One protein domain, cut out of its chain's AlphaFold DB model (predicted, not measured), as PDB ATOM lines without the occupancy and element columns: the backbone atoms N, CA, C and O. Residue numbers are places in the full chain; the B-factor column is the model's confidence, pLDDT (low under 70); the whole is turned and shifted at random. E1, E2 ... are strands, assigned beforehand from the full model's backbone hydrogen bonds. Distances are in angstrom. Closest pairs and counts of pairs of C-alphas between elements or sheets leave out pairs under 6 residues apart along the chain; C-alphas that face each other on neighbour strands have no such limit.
ATOM      1  N   VAL A 571      45.361  29.106 -21.019       75.94
ATOM      2  CA  VAL A 571      44.225  28.218 -21.305       75.94
ATOM      3  C   VAL A 571      44.657  26.791 -21.033       75.94
ATOM      4  O   VAL A 571      45.803  26.405 -21.276       75.94
ATOM      5  N   THR A 572      43.720  25.995 -20.534       80.06
ATOM      6  CA  THR A 572      43.924  24.561 -20.369       80.06
ATOM      7  C   THR A 572      42.905  23.794 -21.203       80.06
ATOM      8  O   THR A 572      41.706  24.035 -21.093       80.06
ATOM      9  N   LEU A 573      43.387  22.901 -22.067       80.31
ATOM     10  CA  LEU A 573      42.584  22.132 -23.017       80.31
ATOM     11  C   LEU A 573      42.362  20.723 -22.493       80.31
ATOM     12  O   LEU A 573      43.309  19.941 -22.412       80.31
ATOM     13  N   HIS A 574      41.124  20.403 -22.143       84.88
ATOM     14  CA  HIS A 574      40.758  19.165 -21.473       84.88
ATOM     15  C   HIS A 574      40.155  18.165 -22.454       84.88
ATOM     16  O   HIS A 574      39.100  18.419 -23.037       84.88
ATOM     17  N   ALA A 575      40.800  17.004 -22.573       81.44
ATOM     18  CA  ALA A 575      40.367  15.902 -23.429       81.44
ATOM     19  C   ALA A 575      39.023  15.290 -22.989       81.44
ATOM     20  O   ALA A 575      38.267  14.781 -23.805       81.44
ATOM     21  N   ASN A 576      38.665  15.444 -21.708       85.19
ATOM     22  CA  ASN A 576      37.308  15.243 -21.188       85.19
ATOM     23  C   ASN A 576      36.701  13.850 -21.485       85.19
ATOM     24  O   ASN A 576      35.504  13.734 -21.739       85.19
ATOM     25  N   GLY A 577      37.524  12.794 -21.432       79.06
ATOM     26  CA  GLY A 577      37.092  11.392 -21.524       79.06
ATOM     27  C   GLY A 577      37.571  10.628 -22.761       79.06
ATOM     28  O   GLY A 577      37.503   9.402 -22.752       79.06
ATOM     29  N   HIS A 578      38.099  11.313 -23.780       79.38
ATOM     30  CA  HIS A 578      38.590  10.718 -25.033       79.38
ATOM     31  C   HIS A 578      39.837  11.480 -25.501       79.38
ATOM     32  O   HIS A 578      39.886  12.698 -25.350       79.38
ATOM     33  N   GLY A 579      40.870  10.799 -26.003       77.12
ATOM     34  CA  GLY A 579      42.141  11.430 -26.363       77.12
ATOM     35  C   GLY A 579      42.032  12.455 -27.498       77.12
ATOM     36  O   GLY A 579      41.337  12.243 -28.489       77.12
ATOM     37  N   LEU A 580      42.771  13.560 -27.372       76.31
ATOM     38  CA  LEU A 580      42.904  14.593 -28.404       76.31
ATOM     39  C   LEU A 580      44.301  14.538 -29.022       76.31
ATOM     40  O   LEU A 580      45.294  14.645 -28.301       76.31
ATOM     41  N   SER A 581      44.391  14.479 -30.345       74.44
ATOM     42  CA  SER A 581      45.650  14.716 -31.053       74.44
ATOM     43  C   SER A 581      45.763  16.178 -31.488       74.44
ATOM     44  O   SER A 581      44.778  16.838 -31.828       74.44
ATOM     45  N   TYR A 582      46.978  16.714 -31.431       73.38
ATOM     46  CA  TYR A 582      47.296  18.077 -31.841       73.38
ATOM     47  C   TYR A 582      48.639  18.118 -32.562       73.38
ATOM     48  O   TYR A 582      49.541  17.331 -32.276       73.38
ATOM     49  N   VAL A 583      48.773  19.047 -33.501       70.31
ATOM     50  CA  VAL A 583      50.051  19.387 -34.121       70.31
ATOM     51  C   VAL A 583      50.552  20.664 -33.461       70.31
ATOM     52  O   VAL A 583      49.820  21.651 -33.379       70.31
ATOM     53  N   LEU A 584      51.784  20.622 -32.960       68.31
ATOM     54  CA  LEU A 584      52.584  21.811 -32.708       68.31
ATOM     55  C   LEU A 584      53.342  22.115 -33.998       68.31
ATOM     56  O   LEU A 584      54.324  21.437 -34.302       68.31
ATOM     57  N   ASP A 585      52.891  23.112 -34.746       67.38
ATOM     58  CA  ASP A 585      53.771  23.790 -35.692       67.38
ATOM     59  C   ASP A 585      54.642  24.770 -34.893       67.38
ATOM     60  O   ASP A 585      54.114  25.472 -34.032       67.38
ATOM     61  N   TYR A 586      55.955  24.781 -35.133       63.06
ATOM     62  CA  TYR A 586      56.916  25.724 -34.547       63.06
ATOM     63  C   TYR A 586      58.009  26.077 -35.563       63.06
ATOM     64  O   TYR A 586      58.407  25.226 -36.358       63.06
ATOM     65  N   GLU A 587      58.520  27.309 -35.568       60.91
ATOM     66  CA  GLU A 587      59.665  27.665 -36.418       60.91
ATOM     67  C   GLU A 587      60.977  27.204 -35.763       60.91
ATOM     68  O   GLU A 587      61.274  27.556 -34.619       60.91
ATOM     69  N   ASP A 588      61.773  26.391 -36.463       57.53
ATOM     70  CA  ASP A 588      63.123  26.067 -36.011       57.53
ATOM     71  C   ASP A 588      64.082  27.251 -36.218       57.53
ATOM     72  O   ASP A 588      63.857  28.143 -37.039       57.53
ATOM     73  N   GLY A 589      65.199  27.254 -35.484       50.72
ATOM     74  CA  GLY A 589      66.187  28.339 -35.514       50.72
ATOM     75  C   GLY A 589      66.934  28.538 -36.845       50.72
ATOM     76  O   GLY A 589      67.911  29.287 -36.868       50.72
ATOM     77  N   SER A 590      66.533  27.868 -37.932       61.94
ATOM     78  CA  SER A 590      66.988  28.133 -39.302       61.94
ATOM     79  C   SER A 590      65.974  28.912 -40.155       61.94
ATOM     80  O   SER A 590      66.312  29.306 -41.273       61.94
ATOM     81  N   GLY A 591      64.770  29.173 -39.631       57.97
ATOM     82  CA  GLY A 591      63.681  29.850 -40.341       57.97
ATOM     83  C   GLY A 591      62.721  28.895 -41.059       57.97
ATOM     84  O   GLY A 591      62.132  29.262 -42.078       57.97
ATOM     85  N   GLN A 592      62.608  27.647 -40.590       63.12
ATOM     86  CA  GLN A 592      61.749  26.626 -41.193       63.12
ATOM     87  C   GLN A 592      60.674  26.163 -40.204       63.12
ATOM     88  O   GLN A 592      60.989  25.721 -39.105       63.12
ATOM     89  N   VAL A 593      59.402  26.187 -40.614       65.62
ATOM     90  CA  VAL A 593      58.314  25.599 -39.816       65.62
ATOM     91  C   VAL A 593      58.461  24.074 -39.766       65.62
ATOM     92  O   VAL A 593      58.618  23.411 -40.797       65.62
ATOM     93  N   VAL A 594      58.400  23.527 -38.555       66.19
ATOM     94  CA  VAL A 594      58.455  22.104 -38.218       66.19
ATOM     95  C   VAL A 594      57.155  21.719 -37.515       66.19
ATOM     96  O   VAL A 594      56.753  22.358 -36.550       66.19
ATOM     97  N   SER A 595      56.515  20.652 -37.991       70.94
ATOM     98  CA  SER A 595      55.260  20.126 -37.443       70.94
ATOM     99  C   SER A 595      55.516  18.881 -36.589       70.94
ATOM    100  O   SER A 595      55.914  17.843 -37.122       70.94
ATOM    101  N   GLU A 596      55.242  18.934 -35.284       70.31
ATOM    102  CA  GLU A 596      55.277  17.767 -34.392       70.31
ATOM    103  C   GLU A 596      53.862  17.362 -33.949       70.31
ATOM    104  O   GLU A 596      53.154  18.122 -33.288       70.31
ATOM    105  N   ALA A 597      53.453  16.134 -34.278       71.88
ATOM    106  CA  ALA A 597      52.201  15.556 -33.797       71.88
ATOM    107  C   ALA A 597      52.359  15.015 -32.365       71.88
ATOM    108  O   ALA A 597      53.261  14.226 -32.080       71.88
ATOM    109  N   ARG A 598      51.453  15.411 -31.468       74.56
ATOM    110  CA  ARG A 598      51.435  15.055 -30.044       74.56
ATOM    111  C   ARG A 598      50.018  14.640 -29.621       74.56
ATOM    112  O   ARG A 598      49.033  15.113 -30.182       74.56
ATOM    113  N   ARG A 599      49.904  13.778 -28.601       76.38
ATOM    114  CA  ARG A 599      48.616  13.337 -28.027       76.38
ATOM    115  C   ARG A 599      48.417  13.905 -26.622       76.38
ATOM    116  O   ARG A 599      49.347  13.976 -25.819       76.38
ATOM    117  N   ILE A 600      47.182  14.280 -26.330       76.19
ATOM    118  CA  ILE A 600      46.615  14.462 -25.000       76.19
ATOM    119  C   ILE A 600      45.791  13.196 -24.728       76.19
ATOM    120  O   ILE A 600      44.887  12.886 -25.498       76.19
ATOM    121  N   GLU A 601      46.098  12.451 -23.665       81.94
ATOM    122  CA  GLU A 601      45.329  11.244 -23.307       81.94
ATOM    123  C   GLU A 601      43.853  11.560 -23.004       81.94
ATOM    124  O   GLU A 601      43.494  12.720 -22.840       81.94
ATOM    125  N   ALA A 602      42.990  10.551 -22.860       76.75
ATOM    126  CA  ALA A 602      41.574  10.738 -22.497       76.75
ATOM    127  C   ALA A 602      41.365  11.505 -21.173       76.75
ATOM    128  O   ALA A 602      40.430  12.295 -21.016       76.75
ATOM    129  N   ASP A 603      42.284  11.282 -20.236       76.81
ATOM    130  CA  ASP A 603      42.465  12.037 -18.998       76.81
ATOM    131  C   ASP A 603      43.497  13.167 -19.129       76.81
ATOM    132  O   ASP A 603      43.716  13.939 -18.204       76.81
ATOM    133  N   GLY A 604      44.175  13.294 -20.258       76.31
ATOM    134  CA  GLY A 604      45.153  14.338 -20.478       76.31
ATOM    135  C   GLY A 604      44.508  15.721 -20.541       76.31
ATOM    136  O   GLY A 604      43.330  15.894 -20.863       76.31
ATOM    137  N   ALA A 605      45.327  16.736 -20.287       78.38
ATOM    138  CA  ALA A 605      45.008  18.094 -20.688       78.38
ATOM    139  C   ALA A 605      46.281  18.925 -20.876       78.38
ATOM    140  O   ALA A 605      47.266  18.737 -20.155       78.38
ATOM    141  N   LEU A 606      46.248  19.818 -21.863       75.50
ATOM    142  CA  LEU A 606      47.376  20.641 -22.301       75.50
ATOM    143  C   LEU A 606      47.235  22.062 -21.749       75.50
ATOM    144  O   LEU A 606      46.193  22.683 -21.925       75.50
ATOM    145  N   GLN A 607      48.285  22.587 -21.118       73.44
ATOM    146  CA  GLN A 607      48.366  23.998 -20.726       73.44
ATOM    147  C   GLN A 607      49.096  24.785 -21.819       73.44
ATOM    148  O   GLN A 607      50.218  24.429 -22.173       73.44
ATOM    149  N   ALA A 608      48.473  25.849 -22.326       66.12
ATOM    150  CA  ALA A 608      49.012  26.713 -23.374       66.12
ATOM    151  C   ALA A 608      48.913  28.194 -22.966       66.12
ATOM    152  O   ALA A 608      47.897  28.619 -22.410       66.12
ATOM    153  N   HIS A 609      49.961  28.971 -23.249       64.12
ATOM    154  CA  HIS A 609      50.035  30.414 -22.981       64.12
ATOM    155  C   HIS A 609      49.828  31.178 -24.289       64.12
ATOM    156  O   HIS A 609      50.602  30.992 -25.223       64.12
ATOM    157  N   TYR A 610      48.788  32.004 -24.377       66.06
ATOM    158  CA  TYR A 610      48.218  32.420 -25.662       66.06
ATOM    159  C   TYR A 610      47.715  33.875 -25.639       66.06
ATOM    160  O   TYR A 610      47.382  34.402 -24.578       66.06
ATOM    161  N   ASP A 611      47.613  34.524 -26.802       59.72
ATOM    162  CA  ASP A 611      47.083  35.898 -26.908       59.72
ATOM    163  C   ASP A 611      45.568  35.924 -27.117       59.72
ATOM    164  O   ASP A 611      44.848  36.704 -26.480       59.72
ATOM    165  N   ARG A 612      45.056  35.051 -27.995       63.41
ATOM    166  CA  ARG A 612      43.624  34.739 -28.053       63.41
ATOM    167  C   ARG A 612      43.354  33.330 -28.587       63.41
ATOM    168  O   ARG A 612      43.883  32.929 -29.619       63.41
ATOM    169  N   ALA A 613      42.519  32.581 -27.874       65.56
ATOM    170  CA  ALA A 613      42.065  31.259 -28.291       65.56
ATOM    171  C   ALA A 613      40.778  31.427 -29.108       65.56
ATOM    172  O   ALA A 613      39.875  32.137 -28.662       65.56
ATOM    173  N   TYR A 614      40.689  30.795 -30.279       69.19
ATOM    174  CA  TYR A 614      39.610  30.978 -31.251       69.19
ATOM    175  C   TYR A 614      38.973  29.653 -31.677       69.19
ATOM    176  O   TYR A 614      39.661  28.734 -32.119       69.19
ATOM    177  N   ILE A 615      37.640  29.599 -31.661       69.69
ATOM    178  CA  ILE A 615      36.858  28.547 -32.329       69.69
ATOM    179  C   ILE A 615      36.238  29.154 -33.589       69.69
ATOM    180  O   ILE A 615      35.441  30.095 -33.500       69.69
ATOM    181  N   TRP A 616      36.611  28.629 -34.756       60.91
ATOM    182  CA  TRP A 616      36.124  29.100 -36.057       60.91
ATOM    183  C   TRP A 616      34.747  28.522 -36.412       60.91
ATOM    184  O   TRP A 616      34.316  27.489 -35.905       60.91
ATOM    185  N   ALA A 617      34.019  29.212 -37.291       51.47
ATOM    186  CA  ALA A 617      32.702  28.762 -37.730       51.47
ATOM    187  C   ALA A 617      32.819  27.619 -38.753       51.47
ATOM    188  O   ALA A 617      33.339  27.820 -39.847       51.47
ATOM    189  N   GLY A 618      32.277  26.447 -38.410       53.84
ATOM    190  CA  GLY A 618      32.199  25.281 -39.300       53.84
ATOM    191  C   GLY A 618      33.226  24.175 -39.034       53.84
ATOM    192  O   GLY A 618      33.208  23.174 -39.745       53.84
ATOM    193  N   THR A 619      34.081  24.310 -38.018       58.41
ATOM    194  CA  THR A 619      35.031  23.271 -37.589       58.41
ATOM    195  C   THR A 619      35.048  23.123 -36.062       58.41
ATOM    196  O   THR A 619      34.823  24.105 -35.354       58.41
ATOM    197  N   PRO A 620      35.339  21.923 -35.521       58.53
ATOM    198  CA  PRO A 620      35.525  21.719 -34.081       58.53
ATOM    199  C   PRO A 620      36.934  22.107 -33.596       58.53
ATOM    200  O   PRO A 620      37.220  22.073 -32.399       58.53
ATOM    201  N   TYR A 621      37.829  22.456 -34.525       62.03
ATOM    202  CA  TYR A 621      39.221  22.784 -34.246       62.03
ATOM    203  C   TYR A 621      39.336  24.091 -33.459       62.03
ATOM    204  O   TYR A 621      38.797  25.128 -33.856       62.03
ATOM    205  N   LEU A 622      40.084  24.037 -32.359       62.22
ATOM    206  CA  LEU A 622      40.532  25.222 -31.643       62.22
ATOM    207  C   LEU A 622      41.854  25.687 -32.257       62.22
ATOM    208  O   LEU A 622      42.796  24.904 -32.355       62.22
ATOM    209  N   LEU A 623      41.918  26.961 -32.638       57.75
ATOM    210  CA  LEU A 623      43.161  27.655 -32.950       57.75
ATOM    211  C   LEU A 623      43.593  28.425 -31.704       57.75
ATOM    212  O   LEU A 623      42.890  29.333 -31.255       57.75
ATOM    213  N   VAL A 624      44.736  28.054 -31.139       58.94
ATOM    214  CA  VAL A 624      45.366  28.799 -30.047       58.94
ATOM    215  C   VAL A 624      46.502  29.612 -30.655       58.94
ATOM    216  O   VAL A 624      47.468  29.034 -31.143       58.94
ATOM    217  N   ASP A 625      46.352  30.938 -30.666       56.69
ATOM    218  CA  ASP A 625      47.379  31.858 -31.156       56.69
ATOM    219  C   ASP A 625      48.389  32.153 -30.038       56.69
ATOM    220  O   ASP A 625      48.034  32.702 -28.989       56.69
ATOM    221  N   LEU A 626      49.631  31.722 -30.255       54.34
ATOM    222  CA  LEU A 626      50.735  31.736 -29.287       54.34
ATOM    223  C   LEU A 626      51.763  32.844 -29.614       54.34
ATOM    224  O   LEU A 626      52.650  33.111 -28.801       54.34
ATOM    225  N   SER A 627      51.581  33.513 -30.761       51.47
ATOM    226  CA  SER A 627      52.439  34.475 -31.475       51.47
ATOM    227  C   SER A 627      53.862  34.045 -31.858       51.47
ATOM    228  O   SER A 627      54.724  33.863 -31.005       51.47
ATOM    229  N   ASP A 628      54.108  34.097 -33.167       48.81
ATOM    230  CA  ASP A 628      55.296  34.615 -33.867       48.81
ATOM    231  C   ASP A 628      56.688  34.547 -33.164       48.81
ATOM    232  O   ASP A 628      56.938  35.321 -32.229       48.81
ATOM    233  N   PRO A 629      57.671  33.772 -33.681       44.88
ATOM    234  CA  PRO A 629      57.639  33.002 -34.934       44.88
ATOM    235  C   PRO A 629      56.884  31.668 -34.788       44.88
ATOM    236  O   PRO A 629      57.389  30.687 -34.251       44.88
ATOM    237  N   TYR A 630      55.640  31.680 -35.268       49.66
ATOM    238  CA  TYR A 630      54.760  30.550 -35.566       49.66
ATOM    239  C   TYR A 630      54.819  29.318 -34.649       49.66
ATOM    240  O   TYR A 630      54.849  28.205 -35.167       49.66
ATOM    241  N   GLU A 631      54.692  29.472 -33.323       48.06
ATOM    242  CA  GLU A 631      53.986  28.418 -32.583       48.06
ATOM    243  C   GLU A 631      52.494  28.472 -32.968       48.06
ATOM    244  O   GLU A 631      51.799  29.463 -32.722       48.06
ATOM    245  N   LEU A 632      51.995  27.400 -33.585       47.09
ATOM    246  CA  LEU A 632      50.598  27.233 -33.985       47.09
ATOM    247  C   LEU A 632      50.103  25.858 -33.525       47.09
ATOM    248  O   LEU A 632      50.430  24.830 -34.121       47.09
ATOM    249  N   TYR A 633      49.268  25.831 -32.478       51.03
ATOM    250  CA  TYR A 633      48.524  24.616 -32.133       51.03
ATOM    251  C   TYR A 633      47.347  24.445 -33.092       51.03
ATOM    252  O   TYR A 633      46.236  24.921 -32.841       51.03
ATOM    253  N   HIS A 634      47.582  23.707 -34.171       52.22
ATOM    254  CA  HIS A 634      46.508  23.116 -34.949       52.22
ATOM    255  C   HIS A 634      46.034  21.835 -34.241       52.22
ATOM    256  O   HIS A 634      46.650  20.774 -34.358       52.22
ATOM    257  N   VAL A 635      44.914  21.902 -33.513       52.47
ATOM    258  CA  VAL A 635      44.253  20.700 -32.971       52.47
ATOM    259  C   VAL A 635      43.666  19.897 -34.138       52.47
ATOM    260  O   VAL A 635      42.576  20.201 -34.621       52.47
ATOM    261  N   ILE A 636      44.417  18.910 -34.633       50.72
ATOM    262  CA  ILE A 636      44.102  18.139 -35.839       50.72
ATOM    263  C   ILE A 636      43.764  16.690 -35.470       50.72
ATOM    264  O   ILE A 636      44.647  15.889 -35.174       50.72
ATOM    265  N   ARG A 637      42.483  16.371 -35.694       57.00
ATOM    266  CA  ARG A 637      41.887  15.034 -35.890       57.00
ATOM    267  C   ARG A 637      41.703  14.137 -34.664       57.00
ATOM    268  O   ARG A 637      42.137  14.405 -33.548       57.00
ATOM    269  N   GLU A 638      40.901  13.116 -34.935       58.31
ATOM    270  CA  GLU A 638      40.166  12.276 -34.004       58.31
ATOM    271  C   GLU A 638      40.791  10.878 -34.031       58.31
ATOM    272  O   GLU A 638      40.585  10.116 -34.974       58.31
ATOM    273  N   ASP A 639      41.573  10.549 -33.003       53.97
ATOM    274  CA  ASP A 639      42.261   9.257 -32.877       53.97
ATOM    275  C   ASP A 639      41.590   8.368 -31.807       53.97
ATOM    276  O   ASP A 639      42.268   7.700 -31.019       53.97
ATOM    277  N   GLU A 640      40.256   8.402 -31.743       67.62
ATOM    278  CA  GLU A 640      39.418   7.652 -30.797       67.62
ATOM    279  C   GLU A 640      38.268   6.958 -31.553       67.62
ATOM    280  O   GLU A 640      37.368   7.628 -32.065       67.62
ATOM    281  N   PRO A 641      38.283   5.616 -31.683       76.75
ATOM    282  CA  PRO A 641      37.276   4.889 -32.452       76.75
ATOM    283  C   PRO A 641      35.848   5.146 -31.955       76.75
ATOM    284  O   PRO A 641      35.554   4.975 -30.776       76.75
ATOM    285  N   GLY A 642      34.948   5.512 -32.873       79.75
ATOM    286  CA  GLY A 642      33.522   5.679 -32.581       79.75
ATOM    287  C   GLY A 642      33.120   7.013 -31.944       79.75
ATOM    288  O   GLY A 642      31.958   7.157 -31.563       79.75
ATOM    289  N   TRP A 643      34.029   7.989 -31.839       83.94
ATOM    290  CA  TRP A 643      33.738   9.318 -31.293       83.94
ATOM    291  C   TRP A 643      34.337  10.436 -32.151       83.94
ATOM    292  O   TRP A 643      35.507  10.390 -32.516       83.94
ATOM    293  N   SER A 644      33.545  11.478 -32.408       82.00
ATOM    294  CA  SER A 644      33.998  12.711 -33.066       82.00
ATOM    295  C   SER A 644      33.935  13.901 -32.116       82.00
ATOM    296  O   SER A 644      33.082  13.969 -31.220       82.00
ATOM    297  N   LEU A 645      34.836  14.860 -32.310       81.69
ATOM    298  CA  LEU A 645      34.881  16.089 -31.529       81.69
ATOM    299  C   LEU A 645      33.755  17.012 -32.012       81.69
ATOM    300  O   LEU A 645      33.826  17.601 -33.087       81.69
ATOM    301  N   ALA A 646      32.704  17.167 -31.207       81.75
ATOM    302  CA  ALA A 646      31.585  18.049 -31.536       81.75
ATOM    303  C   ALA A 646      31.943  19.536 -31.364       81.75
ATOM    304  O   ALA A 646      31.335  20.400 -31.996       81.75
ATOM    305  N   GLY A 647      32.905  19.838 -30.488       82.38
ATOM    306  CA  GLY A 647      33.378  21.187 -30.185       82.38
ATOM    307  C   GLY A 647      33.879  21.299 -28.747       82.38
ATOM    308  O   GLY A 647      34.325  20.317 -28.159       82.38
ATOM    309  N   TRP A 648      33.785  22.499 -28.170       85.38
ATOM    310  CA  TRP A 648      34.349  22.830 -26.855       85.38
ATOM    311  C   TRP A 648      33.339  23.532 -25.947       85.38
ATOM    312  O   TRP A 648      32.413  24.172 -26.444       85.38
ATOM    313  N   ALA A 649      33.547  23.483 -24.632       87.88
ATOM    314  CA  ALA A 649      32.782  24.237 -23.637       87.88
ATOM    315  C   ALA A 649      33.625  24.690 -22.434       87.88
ATOM    316  O   ALA A 649      34.715  24.189 -22.200       87.88
ATOM    317  N   GLU A 650      33.106  25.626 -21.637       88.31
ATOM    318  CA  GLU A 650      33.777  26.172 -20.439       88.31
ATOM    319  C   GLU A 650      33.591  25.302 -19.173       88.31
ATOM    320  O   GLU A 650      33.934  25.714 -18.067       88.31
ATOM    321  N   SER A 651      33.002  24.107 -19.302       87.94
ATOM    322  CA  SER A 651      32.675  23.216 -18.182       87.94
ATOM    323  C   SER A 651      32.715  21.744 -18.618       87.94
ATOM    324  O   SER A 651      32.208  21.443 -19.700       87.94
ATOM    325  N   PRO A 652      33.227  20.811 -17.785       84.12
ATOM    326  CA  PRO A 652      33.295  19.385 -18.127       84.12
ATOM    327  C   PRO A 652      31.911  18.741 -18.279       84.12
ATOM    328  O   PRO A 652      31.774  17.731 -18.961       84.12
ATOM    329  N   THR A 653      30.881  19.321 -17.652       85.44
ATOM    330  CA  THR A 653      29.498  18.817 -17.653       85.44
ATOM    331  C   THR A 653      28.586  19.550 -18.642       85.44
ATOM    332  O   THR A 653      27.364  19.427 -18.556       85.44
ATOM    333  N   ALA A 654      29.137  20.366 -19.544       85.88
ATOM    334  CA  ALA A 654      28.348  21.065 -20.551       85.88
ATOM    335  C   ALA A 654      27.889  20.110 -21.664       85.88
ATOM    336  O   ALA A 654      28.687  19.387 -22.250       85.88
ATOM    337  N   THR A 655      26.599  20.154 -21.997       78.94
ATOM    338  CA  THR A 655      25.991  19.373 -23.091       78.94
ATOM    339  C   THR A 655      25.851  20.165 -24.397       78.94
ATOM    340  O   THR A 655      25.322  19.656 -25.382       78.94
ATOM    341  N   SER A 656      26.309  21.420 -24.415       83.88
ATOM    342  CA  SER A 656      26.207  22.342 -25.548       83.88
ATOM    343  C   SER A 656      27.559  22.977 -25.858       83.88
ATOM    344  O   SER A 656      28.178  23.566 -24.971       83.88
ATOM    345  N   VAL A 657      27.979  22.904 -27.119       86.88
ATOM    346  CA  VAL A 657      29.231  23.508 -27.597       86.88
ATOM    347  C   VAL A 657      29.157  25.035 -27.653       86.88
ATOM    348  O   VAL A 657      28.100  25.623 -27.892       86.88
ATOM    349  N   LEU A 658      30.308  25.676 -27.468       84.69
ATOM    350  CA  LEU A 658      30.498  27.111 -27.640       84.69
ATOM    351  C   LEU A 658      30.181  27.522 -29.075       84.69
ATOM    352  O   LEU A 658      30.662  26.940 -30.048       84.69
ATOM    353  N   ARG A 659      29.356  28.560 -29.207       81.19
ATOM    354  CA  ARG A 659      28.881  29.035 -30.503       81.19
ATOM    355  C   ARG A 659      29.959  29.864 -31.194       81.19
ATOM    356  O   ARG A 659      30.218  30.994 -30.793       81.19
ATOM    357  N   ALA A 660      30.518  29.329 -32.275       71.12
ATOM    358  CA  ALA A 660      31.468  30.047 -33.112       71.12
ATOM    359  C   ALA A 660      30.862  31.323 -33.763       71.12
ATOM    360  O   ALA A 660      29.673  31.328 -34.111       71.12
ATOM    361  N   PRO A 661      31.661  32.388 -33.986       74.56
ATOM    362  CA  PRO A 661      33.026  32.554 -33.494       74.56
ATOM    363  C   PRO A 661      33.036  32.776 -31.974       74.56
ATOM    364  O   PRO A 661      32.373  33.679 -31.468       74.56
ATOM    365  N   TYR A 662      33.811  31.960 -31.260       75.56
ATOM    366  CA  TYR A 662      34.090  32.143 -29.835       75.56
ATOM    367  C   TYR A 662      35.553  32.535 -29.681       75.56
ATOM    368  O   TYR A 662      36.419  31.973 -30.355       75.56
ATOM    369  N   SER A 663      35.819  33.471 -28.775       75.31
ATOM    370  CA  SER A 663      37.178  33.794 -28.374       75.31
ATOM    371  C   SER A 663      37.248  34.238 -26.924       75.31
ATOM    372  O   SER A 663      36.428  35.053 -26.498       75.31
ATOM    373  N   THR A 664      38.267  33.776 -26.208       71.12
ATOM    374  CA  THR A 664      38.589  34.223 -24.847       71.12
ATOM    375  C   THR A 664      40.039  34.693 -24.770       71.12
ATOM    376  O   THR A 664      40.855  34.320 -25.612       71.12
ATOM    377  N   SER A 665      40.326  35.536 -23.780       70.88
ATOM    378  CA  SER A 665      41.664  35.920 -23.309       70.88
ATOM    379  C   SER A 665      41.693  35.933 -21.769       70.88
ATOM    380  O   SER A 665      42.370  36.753 -21.153       70.88
ATOM    381  N   GLU A 666      40.852  35.101 -21.151       79.25
ATOM    382  CA  GLU A 666      40.746  34.927 -19.704       79.25
ATOM    383  C   GLU A 666      41.855  33.979 -19.227       79.25
ATOM    384  O   GLU A 666      42.103  32.934 -19.839       79.25
ATOM    385  N   ASP A 667      42.547  34.367 -18.156       78.44
ATOM    386  CA  ASP A 667      43.614  33.564 -17.565       78.44
ATOM    387  C   ASP A 667      43.053  32.419 -16.704       78.44
ATOM    388  O   ASP A 667      41.975  32.528 -16.119       78.44
ATOM    389  N   GLY A 668      43.760  31.289 -16.669       78.06
ATOM    390  CA  GLY A 668      43.318  30.054 -16.017       78.06
ATOM    391  C   GLY A 668      42.105  29.371 -16.668       78.06
ATOM    392  O   GLY A 668      41.529  28.458 -16.072       78.06
ATOM    393  N   LYS A 669      41.679  29.790 -17.867       83.31
ATOM    394  CA  LYS A 669      40.432  29.319 -18.486       83.31
ATOM    395  C   LYS A 669      40.532  27.862 -18.953       83.31
ATOM    396  O   LYS A 669      41.308  27.527 -19.846       83.31
ATOM    397  N   GLY A 670      39.693  26.998 -18.383       85.31
ATOM    398  CA  GLY A 670      39.515  25.625 -18.852       85.31
ATOM    399  C   GLY A 670      38.556  25.544 -20.041       85.31
ATOM    400  O   GLY A 670      37.431  26.041 -19.960       85.31
ATOM    401  N   LEU A 671      38.983  24.898 -21.126       85.56
ATOM    402  CA  LEU A 671      38.145  24.531 -22.269       85.56
ATOM    403  C   LEU A 671      38.092  23.007 -22.375       85.56
ATOM    404  O   LEU A 671      39.119  22.340 -22.445       85.56
ATOM    405  N   TYR A 672      36.887  22.460 -22.382       86.81
ATOM    406  CA  TYR A 672      36.602  21.033 -22.305       86.81
ATOM    407  C   TYR A 672      36.043  20.556 -23.637       86.81
ATOM    408  O   TYR A 672      35.083  21.142 -24.141       86.81
ATOM    409  N   ALA A 673      36.628  19.502 -24.200       84.19
ATOM    410  CA  ALA A 673      36.094  18.849 -25.384       84.19
ATOM    411  C   ALA A 673      34.689  18.283 -25.105       84.19
ATOM    412  O   ALA A 673      34.441  17.670 -24.061       84.19
ATOM    413  N   ILE A 674      33.768  18.482 -26.045       85.81
ATOM    414  CA  ILE A 674      32.477  17.792 -26.087       85.81
ATOM    415  C   ILE A 674      32.540  16.781 -27.222       85.81
ATOM    416  O   ILE A 674      32.812  17.132 -28.371       85.81
ATOM    417  N   TRP A 675      32.249  15.531 -26.887       84.81
ATOM    418  CA  TRP A 675      32.340  14.397 -27.792       84.81
ATOM    419  C   TRP A 675      30.958  13.920 -28.227       84.81
ATOM    420  O   TRP A 675      30.001  13.926 -27.450       84.81
TER     421      TRP A 675
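This is residues 571 to 675 of the 804 residues of the protein "Flg_new_2 domain-containing protein" of bacterium D16-63 (UniProt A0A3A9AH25). What is the main picture? Two twisted sheets stand partly face to face like a loose sandwich: one of six strands, E3 E2 E7 E6 E5 E9, and a curled one of four, E4 E1 E10 E8. The long hairpin E2 and E3 runs along the longest axis, with its turn at one end and the link from E8 to E9 at the other. What is it made of? The printed part has 105 residues, all strand by class, with no named helix and ten named strands, E1 to E10 along the chain; the larger sheet is all antiparallel, the smaller mixed, and E5 E6 E7 form a meander, each strand the antiparallel neighbour of the one before. The whole is compact, with a radius of gyration of the C-alphas of 13.5 A and spans of 45 by 30 by 25 A.

How is the larger sheet ordered? It runs E3, residues 592 to 600, E2, 580 to 588, E7, 632 to 634, E6, 622 to 625, E5, 612 to 615, and E9, 662 to 664. Which of its backbone atoms are within hydrogen-bond range? N 584 and O 596 are 2.9 A apart in the hairpin E2 and E3, N 583 and O 634 2.9 A between E2 and E7, N 614 and O 623 2.8 A in the hairpin E5 and E6, and N 615 and O 662 3.0 A between E5 and E9. The hairpin E6 and E7 has no such pair; C-alphas 633 and 624, which face each other, are 5.6 A apart. How is the other sheet built? It runs E4, residues 605 to 609, E1, 571 to 574, E10, 670 to 675, and E8, 643 to 649. E1 and E10 are parallel, with N 574 and O 671 2.8 A apart; E4 and E1 are antiparallel, with N 573 and O 606 2.8 A apart, and so are E10 and E8, with N 649 and O 672 2.8 A apart. Where do the sheets come near? The closest C-alphas of E4 and E6 are those of Ala 608 and Val 624, 7.9 A apart.

Which strands are longest? E3 spans 25.3 A, E2 24.5 A, E8 16.8 A, E10 16.0 A and E4 13.5 A from first to last C-alpha. Where are the anchors? E2 begins at C-alpha 580 (42.904, 14.593, -28.404), E1 begins at C-alpha 571 (44.225, 28.218, -21.305), and E10 ends at C-alpha 675 (32.340, 14.397, -27.792).

How large is it? The two C-alphas farthest apart, those of Ser 590 and Thr 655, are 44.9 A apart. Is it continuous? The printed part has no cut, and its long link is E8 to E9, residues 650 to 661. Where is confidence low? Residues 584 to 594 and 608 to 640 have pLDDT under 70; the mean of the printed part is 70.8.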